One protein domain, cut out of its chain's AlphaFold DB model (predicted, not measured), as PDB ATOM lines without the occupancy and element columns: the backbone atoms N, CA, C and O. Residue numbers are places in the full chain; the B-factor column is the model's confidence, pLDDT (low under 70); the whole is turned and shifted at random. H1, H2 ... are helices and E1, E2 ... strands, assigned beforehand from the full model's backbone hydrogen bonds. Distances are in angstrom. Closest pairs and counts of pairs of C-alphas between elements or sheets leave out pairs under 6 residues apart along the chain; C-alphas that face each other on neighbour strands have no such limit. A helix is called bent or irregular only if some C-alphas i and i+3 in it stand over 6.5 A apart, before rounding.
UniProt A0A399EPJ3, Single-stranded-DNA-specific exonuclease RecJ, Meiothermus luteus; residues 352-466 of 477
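Overview. This is residues 352 to 466 of the 477 residues of the protein "Single-stranded-DNA-specific exonuclease RecJ" of Meiothermus luteus (UniProt A0A399EPJ3). Two parts stand side by side: a helical part in which H4 lies between the short H3 and the long H5, the three folding back and forth, and a part of short parallel strand pairings made by E1, E2 and short unnamed runs, with H1 over E1 and E2 and H2 near E1. These pairings tie residues 352 to 353, E2, residues 395 to 396, E1 and residues 386 to 387 into a small row. The 115 printed residues include, in order, H1, E1, H2, E2, H3, H4 and H5; the class is mostly helix, and no two named strands pair. The whole is compact, with a radius of gyration of the C-alphas of 13.9 A and spans of 41 by 29 by 26 A.

Along the chain. H1, residues 356 to 366, begins at C-alpha (142.478, 88.515, 114.824) and is 15.3 A long. E1 is residues 369 to 371, H2 residues 374 to 381, E2 residues 409 to 411 and H3 residues 415 to 421. H4, residues 427 to 441, measures 21.0 A. H5, residues 445 to 465, measures 30.4 A and ends at C-alpha (113.963, 91.250, 134.464). H2 is irregular: C-alphas 375 and 378 are 7.4 A apart.

Arrangement. The closest C-alphas of H1 and E2, Gly 359 and Arg 410, are 7.4 A apart. E1 and H2 are near each other, as are E2 and H5. H3 and H4, a helical hairpin, touch at Leu 421 and Gly 433, their closest C-alphas at 4.5 A, opposite ways at a shallow tilt of 34 degrees, only just short of steep. H4 and H5, another, touch at Cys 432 and Tyr 455, their closest C-alphas at 4.9 A, opposite ways at a shallow tilt of 18 degrees. H3 and H5 are apart. Every O i to N i+4 pair is within hydrogen-bond range in H1, H3, H4 and H5; H2 has 1 of 4, and 4 of 5 for O i to N i+3.

Size, cuts and confidence. The C-alphas of Lys 365 and Ser 466, the two farthest apart, are 44.4 A apart. The printed part has no cut. The link from H2 to E2, 27 residues, is long. Mean pLDDT of the printed part is 90.6; residues 463 to 466 are under 70.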
ATOM      1  N   VAL A 352     142.365  84.899 126.976       94.19
ATOM      2  CA  VAL A 352     143.586  85.555 126.485       94.19
ATOM      3  C   VAL A 352     143.296  86.299 125.175       94.19
ATOM      4  O   VAL A 352     142.987  85.645 124.176       94.19
ATOM      5  N   PRO A 353     143.394  87.642 125.123       94.94
ATOM      6  CA  PRO A 353     143.220  88.383 123.877       94.94
ATOM      7  C   PRO A 353     144.375  88.109 122.911       94.94
ATOM      8  O   PRO A 353     145.542  88.142 123.301       94.94
ATOM      9  N   ILE A 354     144.054  87.896 121.637       96.25
ATOM     10  CA  ILE A 354     145.030  87.787 120.550       96.25
ATOM     11  C   ILE A 354     144.531  88.563 119.322       96.25
ATOM     12  O   ILE A 354     143.341  88.492 119.006       96.25
ATOM     13  N   PRO A 355     145.395  89.300 118.593       95.81
ATOM     14  CA  PRO A 355     144.988  89.968 117.362       95.81
ATOM     15  C   PRO A 355     144.353  88.989 116.368       95.81
ATOM     16  O   PRO A 355     144.873  87.895 116.157       95.81
ATOM     17  N   LEU A 356     143.264  89.396 115.703       95.25
ATOM     18  CA  LEU A 356     142.478  88.515 114.824       95.25
ATOM     19  C   LEU A 356     143.336  87.753 113.805       95.25
ATOM     20  O   LEU A 356     143.188  86.545 113.637       95.25
ATOM     21  N   ARG A 357     144.236  88.470 113.125       95.12
ATOM     22  CA  ARG A 357     145.119  87.889 112.111       95.12
ATOM     23  C   ARG A 357     146.039  86.824 112.707       95.12
ATOM     24  O   ARG A 357     146.147  85.740 112.147       95.12
ATOM     25  N   GLU A 358     146.661  87.128 113.839       96.06
ATOM     26  CA  GLU A 358     147.570  86.213 114.525       96.06
ATOM     27  C   GLU A 358     146.818  84.982 115.052       96.06
ATOM     28  O   GLU A 358     147.263  83.853 114.850       96.06
ATOM     29  N   GLY A 359     145.631  85.180 115.635       95.75
ATOM     30  CA  GLY A 359     144.760  84.092 116.077       95.75
ATOM     31  C   GLY A 359     144.364  83.150 114.939       95.75
ATOM     32  O   GLY A 359     144.404  81.935 115.113       95.75
ATOM     33  N   LEU A 360     144.044  83.688 113.756       95.56
ATOM     34  CA  LEU A 360     143.746  82.886 112.563       95.56
ATOM     35  C   LEU A 360     144.969  82.102 112.071       95.56
ATOM     36  O   LEU A 360     144.857  80.908 111.795       95.56
ATOM     37  N   GLU A 361     146.129  82.754 111.965       96.19
ATOM     38  CA  GLU A 361     147.378  82.122 111.523       96.19
ATOM     39  C   GLU A 361     147.787  80.971 112.462       96.19
ATOM     40  O   GLU A 361     148.105  79.874 111.992       96.19
ATOM     41  N   GLN A 362     147.710  81.183 113.780       96.81
ATOM     42  CA  GLN A 362     148.002  80.153 114.782       96.81
ATOM     43  C   GLN A 362     146.989  79.005 114.737       96.81
ATOM     44  O   GLN A 362     147.395  77.846 114.650       96.81
ATOM     45  N   ALA A 363     145.686  79.303 114.717       96.25
ATOM     46  CA  ALA A 363     144.651  78.272 114.690       96.25
ATOM     47  C   ALA A 363     144.787  77.354 113.463       96.25
ATOM     48  O   ALA A 363     144.692  76.133 113.599       96.25
ATOM     49  N   LEU A 364     145.065  77.920 112.278       95.75
ATOM     50  CA  LEU A 364     145.291  77.160 111.040       95.75
ATOM     51  C   LEU A 364     146.536  76.278 111.120       95.75
ATOM     52  O   LEU A 364     146.494  75.112 110.721       95.75
ATOM     53  N   LYS A 365     147.635  76.816 111.658       95.62
ATOM     54  CA  LYS A 365     148.887  76.074 111.842       95.62
ATOM     55  C   LYS A 365     148.712  74.892 112.798       95.62
ATOM     56  O   LYS A 365     149.248  73.817 112.546       95.62
ATOM     57  N   GLU A 366     147.959  75.092 113.874       95.50
ATOM     58  CA  GLU A 366     147.719  74.092 114.918       95.50
ATOM     59  C   GLU A 366     146.594  73.109 114.569       95.50
ATOM     60  O   GLU A 366     146.430  72.106 115.262       95.50
ATOM     61  N   ARG A 367     145.814  73.377 113.508       94.19
ATOM     62  CA  ARG A 367     144.530  72.702 113.234       94.19
ATOM     63  C   ARG A 367     143.637  72.682 114.477       94.19
ATOM     64  O   ARG A 367     143.063  71.655 114.841       94.19
ATOM     65  N   ALA A 368     143.579  73.824 115.155       94.56
ATOM     66  CA  ALA A 368     142.946  73.941 116.454       94.56
ATOM     67  C   ALA A 368     141.423  73.736 116.385       94.56
ATOM     68  O   ALA A 368     140.776  73.924 115.351       94.56
ATOM     69  N   ARG A 369     140.849  73.398 117.543       96.56
ATOM     70  CA  ARG A 369     139.405  73.446 117.777       96.56
ATOM     71  C   ARG A 369     138.988  74.894 118.003       96.56
ATOM     72  O   ARG A 369     139.553  75.559 118.874       96.56
ATOM     73  N   VAL A 370     138.021  75.378 117.234       97.19
ATOM     74  CA  VAL A 370     137.617  76.787 117.229       97.19
ATOM     75  C   VAL A 370     136.124  76.929 117.495       97.19
ATOM     76  O   VAL A 370     135.330  76.089 117.081       97.19
ATOM     77  N   TYR A 371     135.738  78.019 118.141       96.94
ATOM     78  CA  TYR A 371     134.356  78.462 118.231       96.94
ATOM     79  C   TYR A 371     134.172  79.719 117.385       96.94
ATOM     80  O   TYR A 371     134.974  80.659 117.428       96.94
ATOM     81  N   VAL A 372     133.095  79.726 116.609       95.25
ATOM     82  CA  VAL A 372     132.626  80.869 115.835       95.25
ATOM     83  C   VAL A 372     131.105  80.791 115.747       95.25
ATOM     84  O   VAL A 372     130.538  79.700 115.708       95.25
ATOM     85  N   HIS A 373     130.445  81.944 115.681       91.31
ATOM     86  CA  HIS A 373     129.009  82.048 115.474       91.31
ATOM     87  C   HIS A 373     128.577  81.196 114.259       91.31
ATOM     88  O   HIS A 373     129.282  81.216 113.241       91.31
ATOM     89  N   PRO A 374     127.428  80.487 114.299       89.62
ATOM     90  CA  PRO A 374     127.047  79.496 113.283       89.62
ATOM     91  C   PRO A 374     127.108  79.987 111.830       89.62
ATOM     92  O   PRO A 374     127.512  79.246 110.938       89.62
ATOM     93  N   GLN A 375     126.782  81.260 111.589       89.19
ATOM     94  CA  GLN A 375     126.862  81.873 110.253       89.19
ATOM     95  C   GLN A 375     128.293  81.923 109.679       89.19
ATOM     96  O   GLN A 375     128.460  81.960 108.464       89.19
ATOM     97  N   GLY A 376     129.322  81.934 110.530       88.94
ATOM     98  CA  GLY A 376     130.732  81.931 110.131       88.94
ATOM     99  C   GLY A 376     131.356  80.535 110.044       88.94
ATOM    100  O   GLY A 376     132.407  80.386 109.425       88.94
ATOM    101  N   ALA A 377     130.721  79.506 110.614       92.06
ATOM    102  CA  ALA A 377     131.274  78.152 110.714       92.06
ATOM    103  C   ALA A 377     131.718  77.517 109.374       92.06
ATOM    104  O   ALA A 377     132.776  76.869 109.367       92.06
ATOM    105  N   PRO A 378     131.009  77.711 108.235       95.75
ATOM    106  CA  PRO A 378     131.439  77.155 106.950       95.75
ATOM    107  C   PRO A 378     132.838  77.625 106.527       95.75
ATOM    108  O   PRO A 378     133.672  76.805 106.155       95.75
ATOM    109  N   TRP A 379     133.144  78.917 106.693       94.12
ATOM    110  CA  TRP A 379     134.425  79.506 106.279       94.12
ATOM    111  C   TRP A 379     135.630  78.879 106.998       94.12
ATOM    112  O   TRP A 379     136.694  78.709 106.395       94.12
ATOM    113  N   PHE A 380     135.463  78.540 108.282       94.69
ATOM    114  CA  PHE A 380     136.491  77.894 109.106       94.69
ATOM    115  C   PHE A 380     136.624  76.407 108.760       94.69
ATOM    116  O   PHE A 380     137.740  75.910 108.595       94.69
ATOM    117  N   SER A 381     135.495  75.719 108.576       93.56
ATOM    118  CA  SER A 381     135.460  74.289 108.241       93.56
ATOM    119  C   SER A 381     136.099  74.005 106.878       93.56
ATOM    120  O   SER A 381     136.908  73.089 106.748       93.56
ATOM    121  N   GLU A 382     135.826  74.845 105.873       95.19
ATOM    122  CA  GLU A 382     136.446  74.777 104.537       95.19
ATOM    123  C   GLU A 382     137.974  74.935 104.567       95.19
ATOM    124  O   GLU A 382     138.670  74.469 103.667       95.19
ATOM    125  N   ARG A 383     138.516  75.572 105.612       94.00
ATOM    126  CA  ARG A 383     139.960  75.772 105.824       94.00
ATOM    127  C   ARG A 383     140.587  74.708 106.729       94.00
ATOM    128  O   ARG A 383     141.742  74.847 107.122       94.00
ATOM    129  N   GLY A 384     139.847  73.641 107.031       91.50
ATOM    130  CA  GLY A 384     140.339  72.492 107.790       91.50
ATOM    131  C   GLY A 384     140.379  72.696 109.305       91.50
ATOM    132  O   GLY A 384     141.070  71.942 109.987       91.50
ATOM    133  N   LEU A 385     139.665  73.697 109.831       95.50
ATOM    134  CA  LEU A 385     139.502  73.904 111.272       95.50
ATOM    135  C   LEU A 385     138.273  73.162 111.792       95.50
ATOM    136  O   LEU A 385     137.242  73.099 111.123       95.50
ATOM    137  N   GLN A 386     138.367  72.625 113.008       95.62
ATOM    138  CA  GLN A 386     137.254  71.931 113.648       95.62
ATOM    139  C   GLN A 386     136.411  72.930 114.445       95.62
ATOM    140  O   GLN A 386     136.856  73.421 115.484       95.62
ATOM    141  N   VAL A 387     135.192  73.216 113.980       96.75
ATOM    142  CA  VAL A 387     134.239  74.054 114.723       96.75
ATOM    143  C   VAL A 387     133.590  73.222 115.831       96.75
ATOM    144  O   VAL A 387     133.004  72.176 115.556       96.75
ATOM    145  N   VAL A 388     133.714  73.671 117.081       95.94
ATOM    146  CA  VAL A 388     133.213  72.977 118.279       95.94
ATOM    147  C   VAL A 388     132.462  73.943 119.207       95.94
ATOM    148  O   VAL A 388     132.579  75.161 119.039       95.94
ATOM    149  N   PRO A 389     131.702  73.431 120.194       95.00
ATOM    150  CA  PRO A 389     131.121  74.257 121.250       95.00
ATOM    151  C   PRO A 389     132.170  75.079 122.041       95.00
ATOM    152  O   PRO A 389     133.334  74.669 122.114       95.00
ATOM    153  N   PRO A 390     131.792  76.236 122.629       94.25
ATOM    154  CA  PRO A 390     132.726  77.181 123.257       94.25
ATOM    155  C   PRO A 390     133.632  76.587 124.345       94.25
ATOM    156  O   PRO A 390     134.806  76.942 124.417       94.25
ATOM    157  N   ASP A 391     133.107  75.672 125.157       93.50
ATOM    158  CA  ASP A 391     133.786  74.975 126.261       93.50
ATOM    159  C   ASP A 391     134.905  74.028 125.791       93.50
ATOM    160  O   ASP A 391     135.816  73.701 126.550       93.50
ATOM    161  N   GLN A 392     134.860  73.605 124.527       93.69
ATOM    162  CA  GLN A 392     135.833  72.687 123.926       93.69
ATOM    163  C   GLN A 392     136.811  73.384 122.973       93.69
ATOM    164  O   GLN A 392     137.747  72.748 122.470       93.69
ATOM    165  N   ALA A 393     136.588  74.666 122.687       95.56
ATOM    166  CA  ALA A 393     137.384  75.436 121.747       95.56
ATOM    167  C   ALA A 393     138.652  75.998 122.404       95.56
ATOM    168  O   ALA A 393     138.613  76.552 123.496       95.56
ATOM    169  N   ALA A 394     139.775  75.915 121.692       96.12
ATOM    170  CA  ALA A 394     141.014  76.595 122.074       96.12
ATOM    171  C   ALA A 394     141.029  78.064 121.610       96.12
ATOM    172  O   ALA A 394     141.731  78.893 122.192       96.12
ATOM    173  N   TYR A 395     140.250  78.382 120.569       97.44
ATOM    174  CA  TYR A 395     140.131  79.723 120.001       97.44
ATOM    175  C   TYR A 395     138.674  80.133 119.850       97.44
ATOM    176  O   TYR A 395     137.868  79.364 119.330       97.44
ATOM    177  N   TRP A 396     138.354  81.369 120.210       97.44
ATOM    178  CA  TRP A 396     137.065  81.993 119.940       97.44
ATOM    179  C   TRP A 396     137.234  83.133 118.940       97.44
ATOM    180  O   TRP A 396     137.930  84.110 119.211       97.44
ATOM    181  N   PHE A 397     136.555  83.028 117.799       96.19
ATOM    182  CA  PHE A 397     136.482  84.085 116.778       96.19
ATOM    183  C   PHE A 397     135.192  84.918 116.868       96.19
ATOM    184  O   PHE A 397     134.989  85.882 116.127       96.19
ATOM    185  N   SER A 398     134.325  84.554 117.808       93.19
ATOM    186  CA  SER A 398     133.145  85.289 118.258       93.19
ATOM    187  C   SER A 398     132.921  84.983 119.733       93.19
ATOM    188  O   SER A 398     133.305  83.907 120.188       93.19
ATOM    189  N   LEU A 399     132.255  85.874 120.463       93.00
ATOM    190  CA  LEU A 399     131.830  85.560 121.825       93.00
ATOM    191  C   LEU A 399     130.566  84.684 121.809       93.00
ATOM    192  O   LEU A 399     129.731  84.855 120.917       93.00
ATOM    193  N   PRO A 400     130.442  83.717 122.731       91.62
ATOM    194  CA  PRO A 400     129.211  82.961 122.906       91.62
ATOM    195  C   PRO A 400     128.101  83.844 123.489       91.62
ATOM    196  O   PRO A 400     128.372  84.783 124.240       91.62
ATOM    197  N   GLU A 401     126.858  83.551 123.099       83.94
ATOM    198  CA  GLU A 401     125.669  84.247 123.611       83.94
ATOM    199  C   GLU A 401     125.443  83.910 125.089       83.94
ATOM    200  O   GLU A 401     125.237  84.809 125.905       83.94
ATOM    201  N   ASP A 402     125.588  82.629 125.432       86.44
ATOM    202  CA  ASP A 402     125.563  82.134 126.803       86.44
ATOM    203  C   ASP A 402     126.970  82.129 127.435       86.44
ATOM    204  O   ASP A 402     127.969  81.940 126.726       86.44
ATOM    205  N   PRO A 403     127.080  82.289 128.769       89.12
ATOM    206  CA  PRO A 403     128.358  82.192 129.465       89.12
ATOM    207  C   PRO A 403     129.020  80.825 129.244       89.12
ATOM    208  O   PRO A 403     128.391  79.778 129.408       89.12
ATOM    209  N   ALA A 404     130.317  80.830 128.938       88.56
ATOM    210  CA  ALA A 404     131.132  79.624 128.841       88.56
ATOM    211  C   ALA A 404     132.488  79.844 129.516       88.56
ATOM    212  O   ALA A 404     133.099  80.897 129.354       88.56
ATOM    213  N   TYR A 405     132.966  78.825 130.231       86.25
ATOM    214  CA  TYR A 405     134.175  78.897 131.057       86.25
ATOM    215  C   TYR A 405     135.153  77.773 130.693       86.25
ATOM    216  O   TYR A 405     135.311  76.813 131.451       86.25
ATOM    217  N   PRO A 406     135.776  77.822 129.501       87.75
ATOM    218  CA  PRO A 406     136.850  76.892 129.181       87.75
ATOM    219  C   PRO A 406     138.040  77.131 130.131       87.75
ATOM    220  O   PRO A 406     138.269  78.272 130.532       87.75
ATOM    221  N   PRO A 407     138.856  76.104 130.447       85.44
ATOM    222  CA  PRO A 407     140.025  76.274 131.317       85.44
ATOM    223  C   PRO A 407     140.993  77.359 130.829       85.44
ATOM    224  O   PRO A 407     141.606  78.062 131.625       85.44
ATOM    225  N   GLN A 408     141.139  77.482 129.508       91.62
ATOM    226  CA  GLN A 408     141.837  78.582 128.860       91.62
ATOM    227  C   GLN A 408     141.362  78.704 127.410       91.62
ATOM    228  O   GLN A 408     141.186  77.693 126.728       91.62
ATOM    229  N   VAL A 409     141.209  79.933 126.919       95.94
ATOM    230  CA  VAL A 409     140.838  80.212 125.530       95.94
ATOM    231  C   VAL A 409     141.533  81.453 124.990       95.94
ATOM    232  O   VAL A 409     141.699  82.454 125.688       95.94
ATOM    233  N   ARG A 410     141.924  81.407 123.712       97.19
ATOM    234  CA  ARG A 410     142.402  82.578 122.971       97.19
ATOM    235  C   ARG A 410     141.244  83.240 122.243       97.19
ATOM    236  O   ARG A 410     140.588  82.614 121.416       97.19
ATOM    237  N   ILE A 411     140.998  84.509 122.523       97.44
ATOM    238  CA  ILE A 411     139.888  85.264 121.946       97.44
ATOM    239  C   ILE A 411     140.439  86.197 120.876       97.44
ATOM    240  O   ILE A 411     141.327  86.994 121.157       97.44
ATOM    241  N   ALA A 412     139.896  86.104 119.665       96.81
ATOM    242  CA  ALA A 412     140.332  86.852 118.494       96.81
ATOM    243  C   ALA A 412     139.113  87.509 117.821       96.81
ATOM    244  O   ALA A 412     138.400  86.886 117.035       96.81
ATOM    245  N   LEU A 413     138.839  88.775 118.146       94.94
ATOM    246  CA  LEU A 413     137.621  89.472 117.716       94.94
ATOM    247  C   LEU A 413     137.866  90.369 116.502       94.94
ATOM    248  O   LEU A 413     138.802  91.172 116.470       94.94
ATOM    249  N   SER A 414     136.952  90.293 115.532       92.62
ATOM    250  CA  SER A 414     136.873  91.263 114.433       92.62
ATOM    251  C   SER A 414     136.439  92.648 114.917       92.62
ATOM    252  O   SER A 414     135.774  92.776 115.945       92.62
ATOM    253  N   GLU A 415     136.755  93.692 114.145       91.00
ATOM    254  CA  GLU A 415     136.272  95.054 114.425       91.00
ATOM    255  C   GLU A 415     134.744  95.116 114.480       91.00
ATOM    256  O   GLU A 415     134.180  95.775 115.347       91.00
ATOM    257  N   ARG A 416     134.059  94.365 113.607       90.62
ATOM    258  CA  ARG A 416     132.598  94.261 113.631       90.62
ATOM    259  C   ARG A 416     132.098  93.687 114.956       90.62
ATOM    260  O   ARG A 416     131.175  94.253 115.528       90.62
ATOM    261  N   ALA A 417     132.707  92.606 115.448       89.88
ATOM    262  CA  ALA A 417     132.332  92.001 116.725       89.88
ATOM    263  C   ALA A 417     132.571  92.964 117.900       89.88
ATOM    264  O   ALA A 417     131.697  93.123 118.746       89.88
ATOM    265  N   GLN A 418     133.711  93.663 117.908       91.25
ATOM    266  CA  GLN A 418     134.001  94.698 118.905       91.25
ATOM    267  C   GLN A 418     132.954  95.824 118.870       91.25
ATOM    268  O   GLN A 418     132.409  96.201 119.904       91.25
ATOM    269  N   ASN A 419     132.605  96.317 117.680       89.19
ATOM    270  CA  ASN A 419     131.596  97.363 117.529       89.19
ATOM    271  C   ASN A 419     130.206  96.901 117.983       89.19
ATOM    272  O   ASN A 419     129.454  97.706 118.521       89.19
ATOM    273  N   THR A 420     129.847  95.631 117.789       89.50
ATOM    274  CA  THR A 420     128.573  95.089 118.283       89.50
ATOM    275  C   THR A 420     128.525  95.066 119.811       89.50
ATOM    276  O   THR A 420     127.516  95.478 120.378       89.50
ATOM    277  N   LEU A 421     129.614  94.665 120.480       87.62
ATOM    278  CA  LEU A 421     129.690  94.652 121.947       87.62
ATOM    279  C   LEU A 421     129.504  96.050 122.544       87.62
ATOM    280  O   LEU A 421     128.766  96.217 123.511       87.62
ATOM    281  N   GLY A 422     130.119  97.061 121.930       82.00
ATOM    282  CA  GLY A 422     130.047  98.444 122.404       82.00
ATOM    283  C   GLY A 422     128.749  99.193 122.077       82.00
ATOM    284  O   GLY A 422     128.621 100.349 122.461       82.00
ATOM    285  N   ASN A 423     127.786  98.583 121.372       87.44
ATOM    286  CA  ASN A 423     126.589  99.271 120.856       87.44
ATOM    287  C   ASN A 423     125.265  98.593 121.249       87.44
ATOM    288  O   ASN A 423     124.305  98.576 120.478       87.44
ATOM    289  N   HIS A 424     125.189  98.041 122.460       89.50
ATOM    290  CA  HIS A 424     123.945  97.473 122.981       89.50
ATOM    291  C   HIS A 424     122.927  98.576 123.371       89.50
ATOM    292  O   HIS A 424     123.338  99.636 123.861       89.50
ATOM    293  N   PRO A 425     121.601  98.387 123.185       88.56
ATOM    294  CA  PRO A 425     120.594  99.382 123.575       88.56
ATOM    295  C   PRO A 425     120.548  99.625 125.091       88.56
ATOM    296  O   PRO A 425     120.500 100.778 125.531       88.56
ATOM    297  N   ASP A 426     120.623  98.558 125.891       90.62
ATOM    298  CA  ASP A 426     120.712  98.667 127.350       90.62
ATOM    299  C   ASP A 426     122.031  99.321 127.791       90.62
ATOM    300  O   ASP A 426     123.103  98.988 127.282       90.62
ATOM    301  N   ARG A 427     121.953 100.255 128.746       86.50
ATOM    302  CA  ARG A 427     123.102 101.062 129.185       86.50
ATOM    303  C   ARG A 427     124.147 100.242 129.940       86.50
ATOM    304  O   ARG A 427     125.332 100.507 129.751       86.50
ATOM    305  N   LEU A 428     123.730  99.297 130.784       86.62
ATOM    306  CA  LEU A 428     124.649  98.493 131.590       86.62
ATOM    307  C   LEU A 428     125.389  97.495 130.700       86.62
ATOM    308  O   LEU A 428     126.616  97.451 130.722       86.62
ATOM    309  N   VAL A 429     124.659  96.767 129.852       90.75
ATOM    310  CA  VAL A 429     125.267  95.824 128.901       90.75
ATOM    311  C   VAL A 429     126.197  96.543 127.933       90.75
ATOM    312  O   VAL A 429     127.284  96.043 127.654       90.75
ATOM    313  N   ARG A 430     125.817  97.736 127.455       89.94
ATOM    314  CA  ARG A 430     126.687  98.557 126.605       89.94
ATOM    315  C   ARG A 430     127.994  98.905 127.313       89.94
ATOM    316  O   ARG A 430     129.047  98.650 126.746       89.94
ATOM    317  N   ALA A 431     127.931  99.402 128.549       86.38
ATOM    318  CA  ALA A 431     129.123  99.736 129.329       86.38
ATOM    319  C   ALA A 431     130.014  98.505 129.584       86.38
ATOM    320  O   ALA A 431     131.228  98.568 129.407       86.38
ATOM    321  N   CYS A 432     129.431  97.352 129.931       90.31
ATOM    322  CA  CYS A 432     130.200  96.117 130.097       90.31
ATOM    323  C   CYS A 432     130.812  95.625 128.774       90.31
ATOM    324  O   CYS A 432     131.944  95.148 128.764       90.31
ATOM    325  N   GLY A 433     130.105  95.762 127.650       91.88
ATOM    326  CA  GLY A 433     130.616  95.391 126.330       91.88
ATOM    327  C   GLY A 433     131.757  96.301 125.866       91.88
ATOM    328  O   GLY A 433     132.764  95.815 125.354       91.88
ATOM    329  N   GLN A 434     131.647  97.606 126.116       89.50
ATOM    330  CA  GLN A 434     132.726  98.583 125.934       89.50
ATOM    331  C   GLN A 434     133.969  98.198 126.749       89.50
ATOM    332  O   GLN A 434     135.070  98.108 126.203       89.50
ATOM    333  N   ARG A 435     133.771  97.817 128.014       89.69
ATOM    334  CA  ARG A 435     134.830  97.337 128.910       89.69
ATOM    335  C   ARG A 435     135.515  96.061 128.390       89.69
ATOM    336  O   ARG A 435     136.742  95.970 128.416       89.69
ATOM    337  N   VAL A 436     134.766  95.104 127.821       92.44
ATOM    338  CA  VAL A 436     135.334  93.918 127.135       92.44
ATOM    339  C   VAL A 436     136.218  94.331 125.954       92.44
ATOM    340  O   VAL A 436     137.333  93.825 125.803       92.44
ATOM    341  N   VAL A 437     135.752  95.267 125.124       92.12
ATOM    342  CA  VAL A 437     136.511  95.771 123.968       92.12
ATOM    343  C   VAL A 437     137.787  96.482 124.413       92.12
ATOM    344  O   VAL A 437     138.851  96.241 123.840       92.12
ATOM    345  N   ALA A 438     137.708  97.319 125.445       89.44
ATOM    346  CA  ALA A 438     138.863  98.006 126.002       89.44
ATOM    347  C   ALA A 438     139.889  97.013 126.579       89.44
ATOM    348  O   ALA A 438     141.073  97.113 126.257       89.44
ATOM    349  N   ALA A 439     139.457  95.991 127.325       89.81
ATOM    350  CA  ALA A 439     140.346  94.960 127.864       89.81
ATOM    351  C   ALA A 439     141.040  94.150 126.757       89.81
ATOM    352  O   ALA A 439     142.247  93.893 126.829       89.81
ATOM    353  N   TYR A 440     140.293  93.805 125.703       91.88
ATOM    354  CA  TYR A 440     140.822  93.136 124.516       91.88
ATOM    355  C   TYR A 440     141.888  93.986 123.811       91.88
ATOM    356  O   TYR A 440     142.971  93.488 123.510       91.88
ATOM    357  N   ARG A 441     141.627  95.284 123.600       88.69
ATOM    358  CA  ARG A 441     142.577  96.220 122.966       88.69
ATOM    359  C   ARG A 441     143.815  96.484 123.819       88.69
ATOM    360  O   ARG A 441     144.900  96.643 123.269       88.69
ATOM    361  N   LEU A 442     143.665  96.496 125.143       84.50
ATOM    362  CA  LEU A 442     144.783  96.582 126.087       84.50
ATOM    363  C   LEU A 442     145.654  95.316 126.098       84.50
ATOM    364  O   LEU A 442     146.748  95.343 126.659       84.50
ATOM    365  N   GLY A 443     145.181  94.207 125.519       87.62
ATOM    366  CA  GLY A 443     145.880  92.925 125.565       87.62
ATOM    367  C   GLY A 443     145.936  92.325 126.975       87.62
ATOM    368  O   GLY A 443     146.841  91.551 127.278       87.62
ATOM    369  N   SER A 444     145.009  92.702 127.862       86.94
ATOM    370  CA  SER A 444     145.018  92.272 129.262       86.94
ATOM    371  C   SER A 444     144.108  91.066 129.471       86.94
ATOM    372  O   SER A 444     142.887  91.199 129.467       86.94
ATOM    373  N   ALA A 445     144.700  89.892 129.686       89.31
ATOM    374  CA  ALA A 445     143.953  88.649 129.882       89.31
ATOM    375  C   ALA A 445     143.114  88.653 131.174       89.31
ATOM    376  O   ALA A 445     141.965  88.214 131.172       89.31
ATOM    377  N   ALA A 446     143.648  89.217 132.260       86.44
ATOM    378  CA  ALA A 446     142.926  89.310 133.526       86.44
ATOM    379  C   ALA A 446     141.721  90.256 133.433       86.44
ATOM    380  O   ALA A 446     140.601  89.864 133.747       86.44
ATOM    381  N   LEU A 447     141.918  91.464 132.881       88.06
ATOM    382  CA  LEU A 447     140.803  92.392 132.673       88.06
ATOM    383  C   LEU A 447     139.779  91.839 131.683       88.06
ATOM    384  O   LEU A 447     138.591  92.110 131.832       88.06
ATOM    385  N   LEU A 448     140.218  91.092 130.663       91.50
ATOM    386  CA  LEU A 448     139.311  90.503 129.681       91.50
ATOM    387  C   LEU A 448     138.441  89.422 130.322       91.50
ATOM    388  O   LEU A 448     137.233  89.432 130.109       91.50
ATOM    389  N   SER A 449     139.047  88.539 131.120       91.25
ATOM    390  CA  SER A 449     138.347  87.475 131.850       91.25
ATOM    391  C   SER A 449     137.278  88.072 132.777       91.25
ATOM    392  O   SER A 449     136.096  87.756 132.636       91.25
ATOM    393  N   GLU A 450     137.659  89.045 133.612       89.44
ATOM    394  CA  GLU A 450     136.737  89.770 134.499       89.44
ATOM    395  C   GLU A 450     135.622  90.496 133.717       89.44
ATOM    396  O   GLU A 450     134.441  90.420 134.056       89.44
ATOM    397  N   SER A 451     135.971  91.208 132.641       91.12
ATOM    398  CA  SER A 451     134.999  92.004 131.879       91.12
ATOM    399  C   SER A 451     133.974  91.134 131.159       91.12
ATOM    400  O   SER A 451     132.810  91.523 131.067       91.12
ATOM    401  N   LEU A 452     134.382  89.962 130.670       93.19
ATOM    402  CA  LEU A 452     133.479  89.001 130.047       93.19
ATOM    403  C   LEU A 452     132.454  88.471 131.058       93.19
ATOM    404  O   LEU A 452     131.259  88.473 130.770       93.19
ATOM    405  N   GLU A 453     132.886  88.126 132.271       91.06
ATOM    406  CA  GLU A 453     131.984  87.726 133.358       91.06
ATOM    407  C   GLU A 453     130.949  88.807 133.683       91.06
ATOM    408  O   GLU A 453     129.753  88.519 133.760       91.06
ATOM    409  N   ARG A 454     131.385  90.065 133.815       90.25
ATOM    410  CA  ARG A 454     130.476  91.199 134.051       90.25
ATOM    411  C   ARG A 454     129.512  91.421 132.888       90.25
ATOM    412  O   ARG A 454     128.340  91.710 133.118       90.25
ATOM    413  N   TYR A 455     129.986  91.268 131.654       91.94
ATOM    414  CA  TYR A 455     129.159  91.391 130.457       91.94
ATOM    415  C   TYR A 455     128.042  90.346 130.421       91.94
ATOM    416  O   TYR A 455     126.880  90.702 130.223       91.94
ATOM    417  N   TRP A 456     128.353  89.078 130.699       92.44
ATOM    418  CA  TRP A 456     127.333  88.035 130.767       92.44
ATOM    419  C   TRP A 456     126.382  88.196 131.955       92.44
ATOM    420  O   TRP A 456     125.182  88.002 131.786       92.44
ATOM    421  N   GLN A 457     126.870  88.609 133.129       91.31
ATOM    422  CA  GLN A 457     125.998  88.949 134.264       91.31
ATOM    423  C   GLN A 457     124.993  90.046 133.887       91.31
ATOM    424  O   GLN A 457     123.804  89.932 134.190       91.31
ATOM    425  N   ALA A 458     125.448  91.085 133.181       90.44
ATOM    426  CA  ALA A 458     124.576  92.148 132.697       90.44
ATOM    427  C   ALA A 458     123.535  91.617 131.693       90.44
ATOM    428  O   ALA A 458     122.355  91.944 131.817       90.44
ATOM    429  N   LEU A 459     123.930  90.756 130.747       89.56
ATOM    430  CA  LEU A 459     123.000  90.125 129.800       89.56
ATOM    431  C   LEU A 459     121.935  89.264 130.497       89.56
ATOM    432  O   LEU A 459     120.748  89.406 130.206       89.56
ATOM    433  N   LEU A 460     122.337  88.414 131.447       88.56
ATOM    434  CA  LEU A 460     121.419  87.552 132.199       88.56
ATOM    435  C   LEU A 460     120.416  88.372 133.018       88.56
ATOM    436  O   LEU A 460     119.228  88.054 133.029       88.56
ATOM    437  N   SER A 461     120.860  89.479 133.621       85.88
ATOM    438  CA  SER A 461     119.979  90.361 134.395       85.88
ATOM    439  C   SER A 461     118.827  90.958 133.565       85.88
ATOM    440  O   SER A 461     117.734  91.168 134.092       85.88
ATOM    441  N   LEU A 462     119.020  91.168 132.255       82.62
ATOM    442  CA  LEU A 462     117.960  91.612 131.339       82.62
ATOM    443  C   LEU A 462     116.948  90.501 131.022       82.62
ATOM    444  O   LEU A 462     115.747  90.767 130.914       82.62
ATOM    445  N   GLY A 463     117.431  89.264 130.875       66.06
ATOM    446  CA  GLY A 463     116.594  88.080 130.668       66.06
ATOM    447  C   GLY A 463     115.731  87.761 131.890       66.06
ATOM    448  O   GLY A 463     114.543  87.475 131.760       66.06
ATOM    449  N   GLU A 464     116.284  87.898 133.095       58.56
ATOM    450  CA  GLU A 464     115.527  87.710 134.336       58.56
ATOM    451  C   GLU A 464     114.511  88.837 134.562       58.56
ATOM    452  O   GLU A 464     113.350  88.553 134.857       58.56
ATOM    453  N   ALA A 465     114.873  90.105 134.321       50.03
ATOM    454  CA  ALA A 465     113.963  91.250 134.464       50.03
ATOM    455  C   ALA A 465     112.714  91.176 133.561       50.03
ATOM    456  O   ALA A 465     111.686  91.770 133.883       50.03
ATOM    457  N   SER A 466     112.773  90.423 132.458       40.62
ATOM    458  CA  SER A 466     111.635  90.176 131.560       40.62
ATOM    459  C   SER A 466     110.760  88.979 131.975       40.62
ATOM    460  O   SER A 466     109.695  88.770 131.395       40.62
TER     461      SER A 466